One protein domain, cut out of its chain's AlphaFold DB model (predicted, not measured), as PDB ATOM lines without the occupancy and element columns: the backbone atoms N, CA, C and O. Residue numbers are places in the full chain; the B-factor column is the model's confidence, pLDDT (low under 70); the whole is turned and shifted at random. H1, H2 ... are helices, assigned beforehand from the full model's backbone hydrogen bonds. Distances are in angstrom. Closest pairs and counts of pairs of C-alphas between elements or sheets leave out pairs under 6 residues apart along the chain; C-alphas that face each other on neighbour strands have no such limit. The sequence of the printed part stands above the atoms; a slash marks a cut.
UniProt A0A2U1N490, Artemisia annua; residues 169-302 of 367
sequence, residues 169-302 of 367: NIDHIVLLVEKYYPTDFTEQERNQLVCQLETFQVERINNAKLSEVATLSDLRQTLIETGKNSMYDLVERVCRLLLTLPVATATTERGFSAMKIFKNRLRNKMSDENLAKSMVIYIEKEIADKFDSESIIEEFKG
ATOM      1  N   ASN A 169     -26.135   3.042  12.270       75.38
ATOM      2  CA  ASN A 169     -25.737   4.323  11.704       75.38
ATOM      3  C   ASN A 169     -26.985   5.213  11.525       75.38
ATOM      4  O   ASN A 169     -27.808   4.996  10.628       75.38
ATOM      5  N   ILE A 170     -27.130   6.188  12.425       75.44
ATOM      6  CA  ILE A 170     -28.274   7.107  12.500       75.44
ATOM      7  C   ILE A 170     -28.420   7.886  11.190       75.44
ATOM      8  O   ILE A 170     -29.517   7.937  10.628       75.44
ATOM      9  N   ASP A 171     -27.316   8.407  10.652       75.19
ATOM     10  CA  ASP A 171     -27.307   9.209   9.426       75.19
ATOM     11  C   ASP A 171     -27.835   8.412   8.233       75.19
ATOM     12  O   ASP A 171     -28.642   8.905   7.441       75.19
ATOM     13  N   HIS A 172     -27.462   7.136   8.131       81.25
ATOM     14  CA  HIS A 172     -27.976   6.255   7.085       81.25
ATOM     15  C   HIS A 172     -29.492   6.051   7.177       81.25
ATOM     16  O   HIS A 172     -30.171   6.040   6.146       81.25
ATOM     17  N   ILE A 173     -30.041   5.906   8.385       80.88
ATOM     18  CA  ILE A 173     -31.487   5.733   8.579       80.88
ATOM     19  C   ILE A 173     -32.234   7.015   8.215       80.88
ATOM     20  O   ILE A 173     -33.246   6.956   7.513       80.88
ATOM     21  N   VAL A 174     -31.722   8.170   8.634       81.69
ATOM     22  CA  VAL A 174     -32.321   9.477   8.336       81.69
ATOM     23  C   VAL A 174     -32.331   9.732   6.828       81.69
ATOM     24  O   VAL A 174     -33.380  10.057   6.266       81.69
ATOM     25  N   LEU A 175     -31.208   9.479   6.148       83.00
ATOM     26  CA  LEU A 175     -31.102   9.592   4.690       83.00
ATOM     27  C   LEU A 175     -32.057   8.638   3.961       83.00
ATOM     28  O   LEU A 175     -32.644   8.998   2.936       83.00
ATOM     29  N   LEU A 176     -32.236   7.416   4.471       83.81
ATOM     30  CA  LEU A 176     -33.162   6.436   3.904       83.81
ATOM     31  C   LEU A 176     -34.610   6.926   4.021       83.81
ATOM     32  O   LEU A 176     -35.350   6.895   3.032       83.81
ATOM     33  N   VAL A 177     -35.001   7.409   5.200       81.38
ATOM     34  CA  VAL A 177     -36.343   7.945   5.458       81.38
ATOM     35  C   VAL A 177     -36.628   9.154   4.575       81.38
ATOM     36  O   VAL A 177     -37.646   9.181   3.885       81.38
ATOM     37  N   GLU A 178     -35.706  10.111   4.508       83.00
ATOM     38  CA  GLU A 178     -35.856  11.302   3.675       83.00
ATOM     39  C   GLU A 178     -35.985  10.967   2.183       83.00
ATOM     40  O   GLU A 178     -36.837  11.513   1.478       83.00
ATOM     41  N   LYS A 179     -35.167  10.037   1.687       81.44
ATOM     42  CA  LYS A 179     -35.117   9.716   0.259       81.44
ATOM     43  C   LYS A 179     -36.290   8.858  -0.210       81.44
ATOM     44  O   LYS A 179     -36.788   9.044  -1.330       81.44
ATOM     45  N   TYR A 180     -36.696   7.878   0.594       78.62
ATOM     46  CA  TYR A 180     -37.640   6.844   0.168       78.62
ATOM     47  C   TYR A 180     -39.032   6.987   0.780       78.62
ATOM     48  O   TYR A 180     -39.988   6.578   0.123       78.62
ATOM     49  N   TYR A 181     -39.158   7.638   1.940       80.44
ATOM     50  CA  TYR A 181     -40.414   7.774   2.688       80.44
ATOM     51  C   TYR A 181     -40.792   9.233   3.024       80.44
ATOM     52  O   TYR A 181     -41.192   9.522   4.152       80.44
ATOM     53  N   PRO A 182     -40.731  10.184   2.068       78.25
ATOM     54  CA  PRO A 182     -41.032  11.593   2.344       78.25
ATOM     55  C   PRO A 182     -42.511  11.856   2.674       78.25
ATOM     56  O   PRO A 182     -42.851  12.928   3.156       78.25
ATOM     57  N   THR A 183     -43.403  10.911   2.367       83.44
ATOM     58  CA  THR A 183     -44.845  10.997   2.649       83.44
ATOM     59  C   THR A 183     -45.239  10.375   3.983       83.44
ATOM     60  O   THR A 183     -46.302  10.696   4.501       83.44
ATOM     61  N   ASP A 184     -44.408   9.483   4.524       81.88
ATOM     62  CA  ASP A 184     -44.700   8.730   5.751       81.88
ATOM     63  C   ASP A 184     -44.143   9.413   7.010       81.88
ATOM     64  O   ASP A 184     -44.468   9.009   8.130       81.88
ATOM     65  N   PHE A 185     -43.309  10.442   6.818       86.94
ATOM     66  CA  PHE A 185     -42.698  11.240   7.875       86.94
ATOM     67  C   PHE A 185     -42.780  12.729   7.541       86.94
ATOM     68  O   PHE A 185     -42.352  13.176   6.478       86.94
ATOM     69  N   THR A 186     -43.281  13.510   8.489       89.00
ATOM     70  CA  THR A 186     -43.191  14.971   8.464       89.00
ATOM     71  C   THR A 186     -41.762  15.439   8.751       89.00
ATOM     72  O   THR A 186     -40.940  14.712   9.306       89.00
ATOM     73  N   GLU A 187     -41.437  16.685   8.400       85.88
ATOM     74  CA  GLU A 187     -40.132  17.278   8.726       85.88
ATOM     75  C   GLU A 187     -39.849  17.273  10.236       85.88
ATOM     76  O   GLU A 187     -38.745  16.939  10.658       85.88
ATOM     77  N   GLN A 188     -40.874  17.537  11.049       88.25
ATOM     78  CA  GLN A 188     -40.772  17.466  12.502       88.25
ATOM     79  C   GLN A 188     -40.512  16.034  12.995       88.25
ATOM     80  O   GLN A 188     -39.621  15.841  13.819       88.25
ATOM     81  N   GLU A 189     -41.236  15.034  12.479       87.81
ATOM     82  CA  GLU A 189     -41.011  13.624  12.839       87.81
ATOM     83  C   GLU A 189     -39.608  13.151  12.432       87.81
ATOM     84  O   GLU A 189     -39.005  12.363  13.150       87.81
ATOM     85  N   ARG A 190     -39.039  13.648  11.323       85.62
ATOM     86  CA  ARG A 190     -37.657  13.310  10.928       85.62
ATOM     87  C   ARG A 190     -36.630  13.825  11.933       85.62
ATOM     88  O   ARG A 190     -35.735  13.079  12.305       85.62
ATOM     89  N   ASN A 191     -36.793  15.050  12.427       86.69
ATOM     90  CA  ASN A 191     -35.913  15.591  13.466       86.69
ATOM     91  C   ASN A 191     -36.102  14.853  14.803       86.69
ATOM     92  O   ASN A 191     -35.132  14.536  15.483       86.69
ATOM     93  N   GLN A 192     -37.347  14.516  15.158       88.75
ATOM     94  CA  GLN A 192     -37.652  13.715  16.348       88.75
ATOM     95  C   GLN A 192     -37.086  12.294  16.260       88.75
ATOM     96  O   GLN A 192     -36.662  11.746  17.276       88.75
ATOM     97  N   LEU A 193     -37.040  11.710  15.062       88.50
ATOM     98  CA  LEU A 193     -36.439  10.403  14.822       88.50
ATOM     99  C   LEU A 193     -34.943  10.412  15.157       88.50
ATOM    100  O   LEU A 193     -34.484   9.456  15.771       88.50
ATOM    101  N   VAL A 194     -34.205  11.479  14.827       87.69
ATOM    102  CA  VAL A 194     -32.785  11.613  15.212       87.69
ATOM    103  C   VAL A 194     -32.643  11.549  16.732       87.69
ATOM    104  O   VAL A 194     -31.939  10.685  17.247       87.69
ATOM    105  N   CYS A 195     -33.402  12.376  17.457       87.69
ATOM    106  CA  CYS A 195     -33.361  12.395  18.921       87.69
ATOM    107  C   CYS A 195     -33.764  11.043  19.539       87.69
ATOM    108  O   CYS A 195     -33.170  10.601  20.526       87.69
ATOM    109  N   GLN A 196     -34.773  10.370  18.970       87.94
ATOM    110  CA  GLN A 196     -35.178   9.037  19.420       87.94
ATOM    111  C   GLN A 196     -34.089   7.995  19.161       87.94
ATOM    112  O   GLN A 196     -33.867   7.156  20.027       87.94
ATOM    113  N   LEU A 197     -33.407   8.044  18.013       86.69
ATOM    114  CA  LEU A 197     -32.329   7.118  17.665       86.69
ATOM    115  C   LEU A 197     -31.099   7.305  18.560       86.69
ATOM    116  O   LEU A 197     -30.559   6.313  19.041       86.69
ATOM    117  N   GLU A 198     -30.708   8.545  18.858       86.00
ATOM    118  CA  GLU A 198     -29.619   8.847  19.798       86.00
ATOM    119  C   GLU A 198     -29.933   8.314  21.201       86.00
ATOM    120  O   GLU A 198     -29.142   7.591  21.811       86.00
ATOM    121  N   THR A 199     -31.143   8.601  21.695       86.12
ATOM    122  CA  THR A 199     -31.601   8.110  23.003       86.12
ATOM    123  C   THR A 199     -31.692   6.583  23.012       86.12
ATOM    124  O   THR A 199     -31.360   5.935  24.005       86.12
ATOM    125  N   PHE A 200     -32.128   5.990  21.902       84.12
ATOM    126  CA  PHE A 200     -32.215   4.547  21.735       84.12
ATOM    127  C   PHE A 200     -30.830   3.885  21.728       84.12
ATOM    128  O   PHE A 200     -30.675   2.818  22.313       84.12
ATOM    129  N   GLN A 201     -29.811   4.510  21.133       82.25
ATOM    130  CA  GLN A 201     -28.448   3.975  21.104       82.25
ATOM    131  C   GLN A 201     -27.841   3.905  22.510       82.25
ATOM    132  O   GLN A 201     -27.272   2.878  22.883       82.25
ATOM    133  N   VAL A 202     -28.041   4.948  23.321       81.56
ATOM    134  CA  VAL A 202     -27.637   4.952  24.736       81.56
ATOM    135  C   VAL A 202     -28.394   3.876  25.521       81.56
ATOM    136  O   VAL A 202     -27.796   3.110  26.276       81.56
ATOM    137  N   GLU A 203     -29.705   3.760  25.306       80.94
ATOM    138  CA  GLU A 203     -30.532   2.751  25.975       80.94
ATOM    139  C   GLU A 203     -30.146   1.322  25.578       80.94
ATOM    140  O   GLU A 203     -30.200   0.408  26.401       80.94
ATOM    141  N   ARG A 204     -29.719   1.122  24.331       78.38
ATOM    142  CA  ARG A 204     -29.245  -0.165  23.829       78.38
ATOM    143  C   ARG A 204     -27.969  -0.612  24.534       78.38
ATOM    144  O   ARG A 204     -27.850  -1.792  24.836       78.38
ATOM    145  N   ILE A 205     -27.060   0.315  24.838       78.00
ATOM    146  CA  ILE A 205     -25.844   0.031  25.616       78.00
ATOM    147  C   ILE A 205     -26.202  -0.296  27.074       78.00
ATOM    148  O   ILE A 205     -25.639  -1.212  27.668       78.00
ATOM    149  N   ASN A 206     -27.173   0.418  27.647       78.94
ATOM    150  CA  ASN A 206     -27.564   0.253  29.050       78.94
ATOM    151  C   ASN A 206     -28.457  -0.973  29.310       78.94
ATOM    152  O   ASN A 206     -28.618  -1.389  30.460       78.94
ATOM    153  N   ASN A 207     -29.066  -1.551  28.273       77.75
ATOM    154  CA  ASN A 207     -30.027  -2.636  28.402       77.75
ATOM    155  C   ASN A 207     -29.533  -3.913  27.719       77.75
ATOM    156  O   ASN A 207     -29.627  -4.049  26.500       77.75
ATOM    157  N   ALA A 208     -29.115  -4.893  28.525       73.94
ATOM    158  CA  ALA A 208     -28.595  -6.176  28.044       73.94
ATOM    159  C   ALA A 208     -29.542  -6.909  27.068       73.94
ATOM    160  O   ALA A 208     -29.090  -7.574  26.143       73.94
ATOM    161  N   LYS A 209     -30.867  -6.756  27.225       75.62
ATOM    162  CA  LYS A 209     -31.847  -7.383  26.318       75.62
ATOM    163  C   LYS A 209     -31.906  -6.728  24.940       75.62
ATOM    164  O   LYS A 209     -32.337  -7.371  23.994       75.62
ATOM    165  N   LEU A 210     -31.547  -5.448  24.842       70.56
ATOM    166  CA  LEU A 210     -31.531  -4.698  23.584       70.56
ATOM    167  C   LEU A 210     -30.149  -4.742  22.922       70.56
ATOM    168  O   LEU A 210     -30.071  -4.657  21.699       70.56
ATOM    169  N   SER A 211     -29.073  -4.900  23.702       71.25
ATOM    170  CA  SER A 211     -27.710  -5.047  23.178       71.25
ATOM    171  C   SER A 211     -27.495  -6.371  22.445       71.25
ATOM    172  O   SER A 211     -26.731  -6.421  21.491       71.25
ATOM    173  N   GLU A 212     -28.169  -7.440  22.874       72.75
ATOM    174  CA  GLU A 212     -27.998  -8.797  22.326       72.75
ATOM    175  C   GLU A 212     -28.777  -9.029  21.012       72.75
ATOM    176  O   GLU A 212     -28.745 -10.103  20.416       72.75
ATOM    177  N   VAL A 213     -29.500  -8.015  20.534       75.25
ATOM    178  CA  VAL A 213     -30.369  -8.126  19.366       75.25
ATOM    179  C   VAL A 213     -29.566  -8.061  18.065       75.25
ATOM    180  O   VAL A 213     -29.040  -7.012  17.697       75.25
ATOM    181  N   ALA A 214     -29.557  -9.166  17.315       68.81
ATOM    182  CA  ALA A 214     -28.831  -9.280  16.048       68.81
ATOM    183  C   ALA A 214     -29.646  -8.870  14.805       68.81
ATOM    184  O   ALA A 214     -29.064  -8.488  13.789       68.81
ATOM    185  N   THR A 215     -30.984  -8.953  14.839       76.19
ATOM    186  CA  THR A 215     -31.825  -8.686  13.657       76.19
ATOM    187  C   THR A 215     -32.861  -7.588  13.880       76.19
ATOM    188  O   THR A 215     -33.337  -7.350  14.986       76.19
ATOM    189  N   LEU A 216     -33.277  -6.937  12.788       77.81
ATOM    190  CA  LEU A 216     -34.321  -5.907  12.811       77.81
ATOM    191  C   LEU A 216     -35.684  -6.439  13.297       77.81
ATOM    192  O   LEU A 216     -36.458  -5.710  13.918       77.81
ATOM    193  N   SER A 217     -35.987  -7.707  13.002       77.19
ATOM    194  CA  SER A 217     -37.208  -8.367  13.477       77.19
ATOM    195  C   SER A 217     -37.167  -8.538  14.990       77.19
ATOM    196  O   SER A 217     -38.125  -8.182  15.678       77.19
ATOM    197  N   ASP A 218     -36.032  -9.004  15.507       82.31
ATOM    198  CA  ASP A 218     -35.818  -9.197  16.939       82.31
ATOM    199  C   ASP A 218     -35.795  -7.849  17.673       82.31
ATOM    200  O   ASP A 218     -36.336  -7.732  18.768       82.31
ATOM    201  N   LEU A 219     -35.280  -6.790  17.040       82.69
ATOM    202  CA  LEU A 219     -35.320  -5.427  17.576       82.69
ATOM    203  C   LEU A 219     -36.752  -4.946  17.777       82.69
ATOM    204  O   LEU A 219     -37.122  -4.438  18.835       82.69
ATOM    205  N   ARG A 220     -37.591  -5.130  16.761       82.56
ATOM    206  CA  ARG A 220     -39.000  -4.766  16.860       82.56
ATOM    207  C   ARG A 220     -39.716  -5.586  17.935       82.56
ATOM    208  O   ARG A 220     -40.522  -5.036  18.679       82.56
ATOM    209  N   GLN A 221     -39.421  -6.879  18.018       85.25
ATOM    210  CA  GLN A 221     -40.034  -7.780  18.988       85.25
ATOM    211  C   GLN A 221     -39.634  -7.416  20.427       85.25
ATOM    212  O   GLN A 221     -40.496  -7.247  21.289       85.25
ATOM    213  N   THR A 222     -38.349  -7.176  20.672       84.44
ATOM    214  CA  THR A 222     -37.830  -6.762  21.984       84.44
ATOM    215  C   THR A 222     -38.343  -5.388  22.417       84.44
ATOM    216  O   THR A 222     -38.642  -5.192  23.597       84.44
ATOM    217  N   LEU A 223     -38.543  -4.439  21.495       84.56
ATOM    218  CA  LEU A 223     -39.201  -3.156  21.792       84.56
ATOM    219  C   LEU A 223     -40.645  -3.333  22.289       84.56
ATOM    220  O   LEU A 223     -41.088  -2.605  23.181       84.56
ATOM    221  N   ILE A 224     -41.374  -4.303  21.733       85.38
ATOM    222  CA  ILE A 224     -42.744  -4.630  22.156       85.38
ATOM    223  C   ILE A 224     -42.725  -5.316  23.524       85.38
ATOM    224  O   ILE A 224     -43.473  -4.928  24.418       85.38
ATOM    225  N   GLU A 225     -41.844  -6.296  23.715       85.25
ATOM    226  CA  GLU A 225     -41.729  -7.056  24.966       85.25
ATOM    227  C   GLU A 225     -41.272  -6.201  26.150       85.25
ATOM    228  O   GLU A 225     -41.715  -6.404  27.279       85.25
ATOM    229  N   THR A 226     -40.408  -5.217  25.902       81.56
ATOM    230  CA  THR A 226     -39.964  -4.257  26.922       81.56
ATOM    231  C   THR A 226     -40.983  -3.145  27.189       81.56
ATOM    232  O   THR A 226     -40.769  -2.347  28.100       81.56
ATOM    233  N   GLY A 227     -42.077  -3.071  26.420       83.06
ATOM    234  CA  GLY A 227     -43.085  -2.010  26.521       83.06
ATOM    235  C   GLY A 227     -42.572  -0.625  26.108       83.06
ATOM    236  O   GLY A 227     -43.183   0.385  26.442       83.06
ATOM    237  N   LYS A 228     -41.435  -0.563  25.407       81.31
ATOM    238  CA  LYS A 228     -40.779   0.685  24.987       81.31
ATOM    239  C   LYS A 228     -41.202   1.149  23.596       81.31
ATOM    240  O   LYS A 228     -40.815   2.231  23.165       81.31
ATOM    241  N   ASN A 229     -42.031   0.369  22.911       79.94
ATOM    242  CA  ASN A 229     -42.635   0.718  21.628       79.94
ATOM    243  C   ASN A 229     -43.404   2.053  21.643       79.94
ATOM    244  O   ASN A 229     -43.512   2.682  20.597       79.94
ATOM    245  N   SER A 230     -43.927   2.498  22.793       82.62
ATOM    246  CA  SER A 230     -44.563   3.816  22.922       82.62
ATOM    247  C   SER A 230     -43.565   4.970  23.056       82.62
ATOM    248  O   SER A 230     -43.906   6.098  22.731       82.62
ATOM    249  N   MET A 231     -42.363   4.702  23.576       83.69
ATOM    250  CA  MET A 231     -41.305   5.706  23.763       83.69
ATOM    251  C   MET A 231     -40.471   5.895  22.493       83.69
ATOM    252  O   MET A 231     -39.967   6.985  22.244       83.69
ATOM    253  N   TYR A 232     -40.349   4.835  21.692       85.62
ATOM    254  CA  TYR A 232     -39.614   4.814  20.427       85.62
ATOM    255  C   TYR A 232     -40.546   4.462  19.260       85.62
ATOM    256  O   TYR A 232     -40.302   3.527  18.494       85.62
ATOM    257  N   ASP A 233     -41.654   5.188  19.154       87.50
ATOM    258  CA  ASP A 233     -42.696   4.966  18.152       87.50
ATOM    259  C   ASP A 233     -42.202   5.210  16.716       87.50
ATOM    260  O   ASP A 233     -42.564   4.464  15.800       87.50
ATOM    261  N   LEU A 234     -41.320   6.193  16.505       89.00
ATOM    262  CA  LEU A 234     -40.728   6.468  15.193       89.00
ATOM    263  C   LEU A 234     -39.709   5.393  14.805       89.00
ATOM    264  O   LEU A 234     -39.693   4.955  13.653       89.00
ATOM    265  N   VAL A 235     -38.911   4.909  15.761       86.62
ATOM    266  CA  VAL A 235     -37.977   3.793  15.532       86.62
ATOM    267  C   VAL A 235     -38.747   2.517  15.186       86.62
ATOM    268  O   VAL A 235     -38.408   1.833  14.217       86.62
ATOM    269  N   GLU A 236     -39.830   2.214  15.908       85.69
ATOM    270  CA  GLU A 236     -40.698   1.073  15.594       85.69
ATOM    271  C   GLU A 236     -41.339   1.217  14.206       85.69
ATOM    272  O   GLU A 236     -41.373   0.242  13.445       85.69
ATOM    273  N   ARG A 237     -41.778   2.428  13.829       86.69
ATOM    274  CA  ARG A 237     -42.327   2.708  12.494       86.69
ATOM    275  C   ARG A 237     -41.290   2.456  11.400       86.69
ATOM    276  O   ARG A 237     -41.612   1.792  10.414       86.69
ATOM    277  N   VAL A 238     -40.052   2.925  11.571       84.88
ATOM    278  CA  VAL A 238     -38.953   2.658  10.626       84.88
ATOM    279  C   VAL A 238     -38.697   1.156  10.507       84.88
ATOM    280  O   VAL A 238     -38.658   0.631   9.393       84.88
ATOM    281  N   CYS A 239     -38.603   0.439  11.633       83.44
ATOM    282  CA  CYS A 239     -38.423  -1.015  11.634       83.44
ATOM    283  C   CYS A 239     -39.541  -1.715  10.852       83.44
ATOM    284  O   CYS A 239     -39.285  -2.602  10.041       83.44
ATOM    285  N   ARG A 240     -40.790  -1.284  11.046       84.62
ATOM    286  CA  ARG A 240     -41.953  -1.822  10.337       84.62
ATOM    287  C   ARG A 240     -41.854  -1.603   8.827       84.62
ATOM    288  O   ARG A 240     -42.041  -2.555   8.075       84.62
ATOM    289  N   LEU A 241     -41.527  -0.389   8.385       80.69
ATOM    290  CA  LEU A 241     -41.372  -0.072   6.962       80.69
ATOM    291  C   LEU A 241     -40.274  -0.930   6.323       80.69
ATOM    292  O   LEU A 241     -40.507  -1.590   5.308       80.69
ATOM    293  N   LEU A 242     -39.113  -1.009   6.969       79.06
ATOM    294  CA  LEU A 242     -37.989  -1.819   6.507       79.06
ATOM    295  C   LEU A 242     -38.322  -3.317   6.442       79.06
ATOM    296  O   LEU A 242     -37.968  -3.967   5.462       79.06
ATOM    297  N   LEU A 243     -39.053  -3.864   7.417       75.81
ATOM    298  CA  LEU A 243     -39.488  -5.268   7.403       75.81
ATOM    299  C   LEU A 243     -40.558  -5.548   6.335       75.81
ATOM    300  O   LEU A 243     -40.624  -6.656   5.800       75.81
ATOM    301  N   THR A 244     -41.388  -4.561   5.983       74.31
ATOM    302  CA  THR A 244     -42.402  -4.724   4.925       74.31
ATOM    303  C   THR A 244     -41.828  -4.665   3.511       74.31
ATOM    304  O   THR A 244     -42.403  -5.264   2.602       74.31
ATOM    305  N   LEU A 245     -40.681  -4.008   3.309       70.19
ATOM    306  CA  LEU A 245     -40.053  -3.868   1.993       70.19
ATOM    307  C   LEU A 245     -39.733  -5.217   1.315       70.19
ATOM    308  O   LEU A 245     -40.192  -5.412   0.186       70.19
ATOM    309  N   PRO A 246     -39.016  -6.170   1.953       62.12
ATOM    310  CA  PRO A 246     -38.742  -7.485   1.366       62.12
ATOM    311  C   PRO A 246     -40.012  -8.276   1.038       62.12
ATOM    312  O   PRO A 246     -40.080  -8.986   0.035       62.12
ATOM    313  N   VAL A 247     -41.041  -8.145   1.879       63.03
ATOM    314  CA  VAL A 247     -42.322  -8.834   1.685       63.03
ATOM    315  C   VAL A 247     -43.052  -8.260   0.471       63.03
ATOM    316  O   VAL A 247     -43.559  -9.011  -0.367       63.03
ATOM    317  N   ALA A 248     -43.070  -6.935   0.335       62.22
ATOM    318  CA  ALA A 248     -43.663  -6.262  -0.809       62.22
ATOM    319  C   ALA A 248     -42.929  -6.609  -2.115       62.22
ATOM    320  O   ALA A 248     -43.577  -6.983  -3.095       62.22
ATOM    321  N   THR A 249     -41.591  -6.561  -2.140       63.19
ATOM    322  CA  THR A 249     -40.807  -6.896  -3.342       63.19
ATOM    323  C   THR A 249     -41.047  -8.341  -3.776       63.19
ATOM    324  O   THR A 249     -41.475  -8.563  -4.912       63.19
ATOM    325  N   ALA A 250     -40.923  -9.308  -2.863       63.53
ATOM    326  CA  ALA A 250     -41.188 -10.717  -3.148       63.53
ATOM    327  C   ALA A 250     -42.624 -10.963  -3.648       63.53
ATOM    328  O   ALA A 250     -42.862 -11.800  -4.520       63.53
ATOM    329  N   THR A 251     -43.610 -10.233  -3.123       60.75
ATOM    330  CA  THR A 251     -45.014 -10.364  -3.545       60.75
ATOM    331  C   THR A 251     -45.233  -9.798  -4.945       60.75
ATOM    332  O   THR A 251     -45.882 -10.439  -5.774       60.75
ATOM    333  N   THR A 252     -44.624  -8.652  -5.266       61.31
ATOM    334  CA  THR A 252     -44.688  -8.092  -6.623       61.31
ATOM    335  C   THR A 252     -44.020  -9.007  -7.650       61.31
ATOM    336  O   THR A 252     -44.609  -9.273  -8.697       61.31
ATOM    337  N   GLU A 253     -42.844  -9.566  -7.346       67.12
ATOM    338  CA  GLU A 253     -42.144 -10.511  -8.224       67.12
ATOM    339  C   GLU A 253     -42.956 -11.791  -8.461       67.12
ATOM    340  O   GLU A 253     -43.112 -12.222  -9.610       67.12
ATOM    341  N   ARG A 254     -43.551 -12.356  -7.399       68.94
ATOM    342  CA  ARG A 254     -44.485 -13.489  -7.503       68.94
ATOM    343  C   ARG A 254     -45.682 -13.148  -8.392       68.94
ATOM    344  O   ARG A 254     -46.004 -13.924  -9.293       68.94
ATOM    345  N   GLY A 255     -46.278 -11.966  -8.224       65.94
ATOM    346  CA  GLY A 255     -47.374 -11.480  -9.066       65.94
ATOM    347  C   GLY A 255     -46.991 -11.338 -10.545       65.94
ATOM    348  O   GLY A 255     -47.726 -11.794 -11.424       65.94
ATOM    349  N   PHE A 256     -45.812 -10.787 -10.848       66.50
ATOM    350  CA  PHE A 256     -45.309 -10.685 -12.224       66.50
ATOM    351  C   PHE A 256     -45.004 -12.056 -12.846       66.50
ATOM    352  O   PHE A 256     -45.283 -12.273 -14.030       66.50
ATOM    353  N   SER A 257     -44.476 -13.001 -12.063       68.62
ATOM    354  CA  SER A 257     -44.245 -14.378 -12.512       68.62
ATOM    355  C   SER A 257     -45.563 -15.089 -12.836       68.62
ATOM    356  O   SER A 257     -45.719 -15.647 -13.928       68.62
ATOM    357  N   ALA A 258     -46.556 -14.974 -11.948       63.38
ATOM    358  CA  ALA A 258     -47.902 -15.494 -12.162       63.38
ATOM    359  C   ALA A 258     -48.522 -14.910 -13.440       63.38
ATOM    360  O   ALA A 258     -48.947 -15.651 -14.328       63.38
ATOM    361  N   MET A 259     -48.479 -13.584 -13.597       74.62
ATOM    362  CA  MET A 259     -48.974 -12.886 -14.787       74.62
ATOM    363  C   MET A 259     -48.344 -13.432 -16.074       74.62
ATOM    364  O   MET A 259     -49.038 -13.683 -17.064       74.62
ATOM    365  N   LYS A 260     -47.024 -13.654 -16.064       74.00
ATOM    366  CA  LYS A 260     -46.288 -14.212 -17.204       74.00
ATOM    367  C   LYS A 260     -46.772 -15.621 -17.552       74.00
ATOM    368  O   LYS A 260     -46.907 -15.934 -18.734       74.00
ATOM    369  N   ILE A 261     -47.056 -16.459 -16.556       68.56
ATOM    370  CA  ILE A 261     -47.602 -17.809 -16.758       68.56
ATOM    371  C   ILE A 261     -49.001 -17.727 -17.384       68.56
ATOM    372  O   ILE A 261     -49.225 -18.320 -18.443       68.56
ATOM    373  N   PHE A 262     -49.908 -16.944 -16.796       64.81
ATOM    374  CA  PHE A 262     -51.288 -16.820 -17.271       64.81
ATOM    375  C   PHE A 262     -51.385 -16.239 -18.687       64.81
ATOM    376  O   PHE A 262     -52.108 -16.780 -19.525       64.81
ATOM    377  N   LYS A 263     -50.641 -15.169 -18.994       66.88
ATOM    378  CA  LYS A 263     -50.716 -14.515 -20.310       66.88
ATOM    379  C   LYS A 263     -49.963 -15.280 -21.401       66.88
ATOM    380  O   LYS A 263     -50.493 -15.451 -22.497       66.88
ATOM    381  N   ASN A 264     -48.759 -15.786 -21.118       65.25
ATOM    382  CA  ASN A 264     -47.898 -16.325 -22.177       65.25
ATOM    383  C   ASN A 264     -48.046 -17.834 -22.382       65.25
ATOM    384  O   ASN A 264     -47.999 -18.287 -23.525       65.25
ATOM    385  N   ARG A 265     -48.220 -18.622 -21.311       55.47
ATOM    386  CA  ARG A 265     -48.295 -20.091 -21.430       55.47
ATOM    387  C   ARG A 265     -49.694 -20.568 -21.802       55.47
ATOM    388  O   ARG A 265     -49.817 -21.473 -22.617       55.47
ATOM    389  N   LEU A 266     -50.734 -19.928 -21.264       54.34
ATOM    390  CA  LEU A 266     -52.126 -20.298 -21.547       54.34
ATOM    391  C   LEU A 266     -52.711 -19.590 -22.784       54.34
ATOM    392  O   LEU A 266     -53.825 -19.922 -23.179       54.34
ATOM    393  N   ARG A 267     -51.989 -18.628 -23.401       55.69
ATOM    394  CA  ARG A 267     -52.464 -17.776 -24.523       55.69
ATOM    395  C   ARG A 267     -53.916 -17.322 -24.322       55.69
ATOM    396  O   ARG A 267     -54.759 -17.432 -25.215       55.69
ATOM    397  N   ASN A 268     -54.215 -16.883 -23.105       58.09
ATOM    398  CA  ASN A 268     -55.588 -16.784 -22.647       58.09
ATOM    399  C   ASN A 268     -56.231 -15.474 -23.134       58.09
ATOM    400  O   ASN A 268     -55.696 -14.398 -22.882       58.09
ATOM    401  N   LYS A 269     -57.393 -15.552 -23.801       60.59
ATOM    402  CA  LYS A 269     -58.259 -14.393 -24.118       60.59
ATOM    403  C   LYS A 269     -59.245 -14.117 -22.969       60.59
ATOM    404  O   LYS A 269     -60.429 -13.879 -23.198       60.59
ATOM    405  N   MET A 270     -58.780 -14.254 -21.733       67.00
ATOM    406  CA  MET A 270     -59.582 -14.018 -20.535       67.00
ATOM    407  C   MET A 270     -59.729 -12.507 -20.312       67.00
ATOM    408  O   MET A 270     -58.777 -11.768 -20.551       67.00
ATOM    409  N   SER A 271     -60.915 -12.052 -19.892       70.75
ATOM    410  CA  SER A 271     -61.139 -10.652 -19.513       70.75
ATOM    411  C   SER A 271     -60.256 -10.266 -18.323       70.75
ATOM    412  O   SER A 271     -59.935 -11.115 -17.485       70.75
ATOM    413  N   ASP A 272     -59.872  -8.991 -18.236       69.00
ATOM    414  CA  ASP A 272     -58.945  -8.505 -17.203       69.00
ATOM    415  C   ASP A 272     -59.454  -8.780 -15.783       69.00
ATOM    416  O   ASP A 272     -58.673  -9.150 -14.906       69.00
ATOM    417  N   GLU A 273     -60.771  -8.709 -15.570       69.94
ATOM    418  CA  GLU A 273     -61.382  -9.066 -14.290       69.94
ATOM    419  C   GLU A 273     -61.103 -10.524 -13.910       69.94
ATOM    420  O   GLU A 273     -60.602 -10.805 -12.823       69.94
ATOM    421  N   ASN A 274     -61.394 -11.466 -14.809       64.62
ATOM    422  CA  ASN A 274     -61.246 -12.898 -14.544       64.62
ATOM    423  C   ASN A 274     -59.772 -13.295 -14.373       64.62
ATOM    424  O   ASN A 274     -59.447 -14.185 -13.579       64.62
ATOM    425  N   LEU A 275     -58.874 -12.590 -15.062       69.19
ATOM    426  CA  LEU A 275     -57.439 -12.743 -14.883       69.19
ATOM    427  C   LEU A 275     -56.995 -12.277 -13.493       69.19
ATOM    428  O   LEU A 275     -56.294 -13.022 -12.809       69.19
ATOM    429  N   ALA A 276     -57.425 -11.091 -13.055       68.12
ATOM    430  CA  ALA A 276     -57.093 -10.570 -11.730       68.12
ATOM    431  C   ALA A 276     -57.561 -11.530 -10.625       68.12
ATOM    432  O   ALA A 276     -56.792 -11.890  -9.737       68.12
ATOM    433  N   LYS A 277     -58.792 -12.034 -10.748       66.25
ATOM    434  CA  LYS A 277     -59.393 -12.999  -9.817       66.25
ATOM    435  C   LYS A 277     -58.598 -14.313  -9.752       66.25
ATOM    436  O   LYS A 277     -58.320 -14.816  -8.667       66.25
ATOM    437  N   SER A 278     -58.155 -14.830 -10.899       67.38
ATOM    438  CA  SER A 278     -57.328 -16.047 -10.971       67.38
ATOM    439  C   SER A 278     -55.909 -15.841 -10.429       67.38
ATOM    440  O   SER A 278     -55.335 -16.745  -9.824       67.38
ATOM    441  N   MET A 279     -55.335 -14.652 -10.625       70.06
ATOM    442  CA  MET A 279     -54.013 -14.314 -10.101       70.06
ATOM    443  C   MET A 279     -53.992 -14.226  -8.580       70.06
ATOM    444  O   MET A 279     -53.035 -14.704  -7.983       70.06
ATOM    445  N   VAL A 280     -55.035 -13.666  -7.961       69.56
ATOM    446  CA  VAL A 280     -55.150 -13.614  -6.496       69.56
ATOM    447  C   VAL A 280     -55.132 -15.025  -5.911       69.56
ATOM    448  O   VAL A 280     -54.334 -15.298  -5.024       69.56
ATOM    449  N   ILE A 281     -55.915 -15.952  -6.475       69.12
ATOM    450  CA  ILE A 281     -55.927 -17.359  -6.036       69.12
ATOM    451  C   ILE A 281     -54.543 -18.007  -6.197       69.12
ATOM    452  O   ILE A 281     -54.129 -18.800  -5.359       69.12
ATOM    453  N   TYR A 282     -53.817 -17.680  -7.268       68.06
ATOM    454  CA  TYR A 282     -52.488 -18.237  -7.517       68.06
ATOM    455  C   TYR A 282     -51.408 -17.674  -6.580       68.06
ATOM    456  O   TYR A 282     -50.525 -18.417  -6.159       68.06
ATOM    457  N   ILE A 283     -51.454 -16.375  -6.268       62.88
ATOM    458  CA  ILE A 283     -50.531 -15.733  -5.319       62.88
ATOM    459  C   ILE A 283     -50.791 -16.263  -3.905       62.88
ATOM    460  O   ILE A 283     -49.848 -16.626  -3.210       62.88
ATOM    461  N   GLU A 284     -52.064 -16.398  -3.532       67.38
ATOM    462  CA  GLU A 284     -52.510 -16.889  -2.224       67.38
ATOM    463  C   GLU A 284     -52.740 -18.406  -2.206       67.38
ATOM    464  O   GLU A 284     -53.549 -18.917  -1.429       67.38
ATOM    465  N   LYS A 285     -52.043 -19.153  -3.072       70.94
ATOM    466  CA  LYS A 285     -52.270 -20.594  -3.238       70.94
ATOM    467  C   LYS A 285     -52.100 -21.363  -1.924       70.94
ATOM    468  O   LYS A 285     -52.880 -22.260  -1.649       70.94
ATOM    469  N   GLU A 286     -51.141 -20.982  -1.084       68.62
ATOM    470  CA  GLU A 286     -50.905 -21.623   0.219       68.62
ATOM    471  C   GLU A 286     -52.094 -21.491   1.182       68.62
ATOM    472  O   GLU A 286     -52.308 -22.345   2.041       68.62
ATOM    473  N   ILE A 287     -52.869 -20.414   1.051       68.88
ATOM    474  CA  ILE A 287     -54.099 -20.198   1.811       68.88
ATOM    475  C   ILE A 287     -55.254 -20.920   1.115       68.88
ATOM    476  O   ILE A 287     -56.041 -21.589   1.779       68.88
ATOM    477  N   ALA A 288     -55.330 -20.833  -0.216       61.81
ATOM    478  CA  ALA A 288     -56.346 -21.504  -1.023       61.81
ATOM    479  C   ALA A 288     -56.320 -23.034  -0.848       61.81
ATOM    480  O   ALA A 288     -57.375 -23.651  -0.746       61.81
ATOM    481  N   ASP A 289     -55.130 -23.628  -0.739       67.56
ATOM    482  CA  ASP A 289     -54.922 -25.070  -0.566       67.56
ATOM    483  C   ASP A 289     -55.427 -25.583   0.801       67.56
ATOM    484  O   ASP A 289     -55.629 -26.786   0.965       67.56
ATOM    485  N   LYS A 290     -55.666 -24.694   1.779       72.38
ATOM    486  CA  LYS A 290     -56.261 -25.050   3.082       72.38
ATOM    487  C   LYS A 290     -57.772 -25.246   3.009       72.38
ATOM    488  O   LYS A 290     -58.351 -25.795   3.945       72.38
ATOM    489  N   PHE A 291     -58.413 -24.774   1.943       66.12
ATOM    490  CA  PHE A 291     -59.840 -24.961   1.747       66.12
ATOM    491  C   PHE A 291     -60.093 -26.236   0.952       66.12
ATOM    492  O   PHE A 291     -59.559 -26.423  -0.143       66.12
ATOM    493  N   ASP A 292     -60.941 -27.103   1.495       67.69
ATOM    494  CA  ASP A 292     -61.362 -28.297   0.781       67.69
ATOM    495  C   ASP A 292     -62.385 -27.944  -0.303       67.69
ATOM    496  O   ASP A 292     -63.387 -27.264  -0.059       67.69
ATOM    497  N   SER A 293     -62.135 -28.422  -1.521       59.75
ATOM    498  CA  SER A 293     -63.007 -28.149  -2.658       59.75
ATOM    499  C   SER A 293     -64.408 -28.720  -2.457       59.75
ATOM    500  O   SER A 293     -65.366 -28.107  -2.924       59.75
ATOM    501  N   GLU A 294     -64.544 -29.850  -1.756       59.84
ATOM    502  CA  GLU A 294     -65.857 -30.456  -1.516       59.84
ATOM    503  C   GLU A 294     -66.661 -29.623  -0.515       59.84
ATOM    504  O   GLU A 294     -67.816 -29.301  -0.787       59.84
ATOM    505  N   SER A 295     -66.022 -29.142   0.558       61.47
ATOM    506  CA  SER A 295     -66.634 -28.197   1.503       61.47
ATOM    507  C   SER A 295     -67.131 -26.911   0.827       61.47
ATOM    508  O   SER A 295     -68.256 -26.481   1.089       61.47
ATOM    509  N   ILE A 296     -66.350 -26.320  -0.088       62.91
ATOM    510  CA  ILE A 296     -66.777 -25.131  -0.851       62.91
ATOM    511  C   ILE A 296     -67.995 -25.458  -1.726       62.91
ATOM    512  O   ILE A 296     -68.935 -24.667  -1.837       62.91
ATOM    513  N   ILE A 297     -67.983 -26.625  -2.376       65.62
ATOM    514  CA  ILE A 297     -69.076 -27.075  -3.241       65.62
ATOM    515  C   ILE A 297     -70.347 -27.324  -2.421       65.62
ATOM    516  O   ILE A 297     -71.434 -26.969  -2.876       65.62
ATOM    517  N   GLU A 298     -70.241 -27.925  -1.239       63.12
ATOM    518  CA  GLU A 298     -71.362 -28.169  -0.328       63.12
ATOM    519  C   GLU A 298     -71.965 -26.877   0.217       63.12
ATOM    520  O   GLU A 298     -73.184 -26.706   0.154       63.12
ATOM    521  N   GLU A 299     -71.140 -25.924   0.645       62.00
ATOM    522  CA  GLU A 299     -71.609 -24.600   1.060       62.00
ATOM    523  C   GLU A 299     -72.326 -23.887  -0.099       62.00
ATOM    524  O   GLU A 299     -73.422 -23.343   0.059       62.00
ATOM    525  N   PHE A 300     -71.773 -23.978  -1.313       54.38
ATOM    526  CA  PHE A 300     -72.403 -23.421  -2.507       54.38
ATOM    527  C   PHE A 300     -73.717 -24.126  -2.875       54.38
ATOM    528  O   PHE A 300     -74.657 -23.478  -3.337       54.38
ATOM    529  N   LYS A 301     -73.819 -25.443  -2.661       55.88
ATOM    530  CA  LYS A 301     -75.079 -26.194  -2.791       55.88
ATOM    531  C   LYS A 301     -76.094 -25.753  -1.726       55.88
ATOM    532  O   LYS A 301     -77.266 -25.631  -2.059       55.88
ATOM    533  N   GLY A 302     -75.667 -25.455  -0.499       53.22
ATOM    534  CA  GLY A 302     -76.525 -24.939   0.578       53.22
ATOM    535  C   GLY A 302     -77.063 -23.529   0.312       53.22
ATOM    536  O   GLY A 302     -78.212 -23.228   0.626       53.22
TER     537      GLY A 302
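This is residues 169 to 302 of the 367 residues of a protein of Artemisia annua (UniProt A0A2U1N490). What is the main shape? One long helix, H5, joins two groups: H1 to H4 at its first end, and at its far end H6, which folds back onto H5, with H7 next and residues 290 to 302, of which 293 to 302 belong to H8, sticking out. What is it made of? The printed part has 134 residues, with eight named helices, H1 to H8 in order, and no named strand: all helix. It is extended, with a radius of gyration of the C-alphas of 22.0 A and spans of 61 by 33 by 25 A.

Where is the longest helix? H5, residues 233 to 265, runs 47.2 A from C-alpha 233 at (-42.696, 4.966, 18.152). What stands before and after? Before it come H1, residues 170 to 180, H2, 187 to 206 and 29.3 A long, H3, 208 to 211, and H4, 216 to 225. After it come H6, 272 to 283, H7, 285 to 288, and H8, 293 to 302, ending at (-76.525, -24.939, 0.578).

What touches H5? H2 does, only just about perpendicular at 71 degrees, by residues 189 to 197 alone and H5's 234 to 235 alone; the closest C-alphas, Leu 193 and Leu 234, are 5.8 A apart. H4 touches H5's residues 236 to 243 alone, closest C-alphas Arg 220 and Glu 236, 6.2 A; H6 touches 251 to 262 alone, closest Gly 255 and Ile 283, 6.5 A. And the backbones? Each O i to N i+4 pair is within hydrogen-bond range in H1, H2, H4, H6 and H8, and 27 of 29 in H5; H3 and H7 are too short for such a pair.

Is it cut? The printed part has no cut and no long link. Where is confidence low? Mean pLDDT of the printed part is 74.6, with 52 residues under 70, among them 291 to 302.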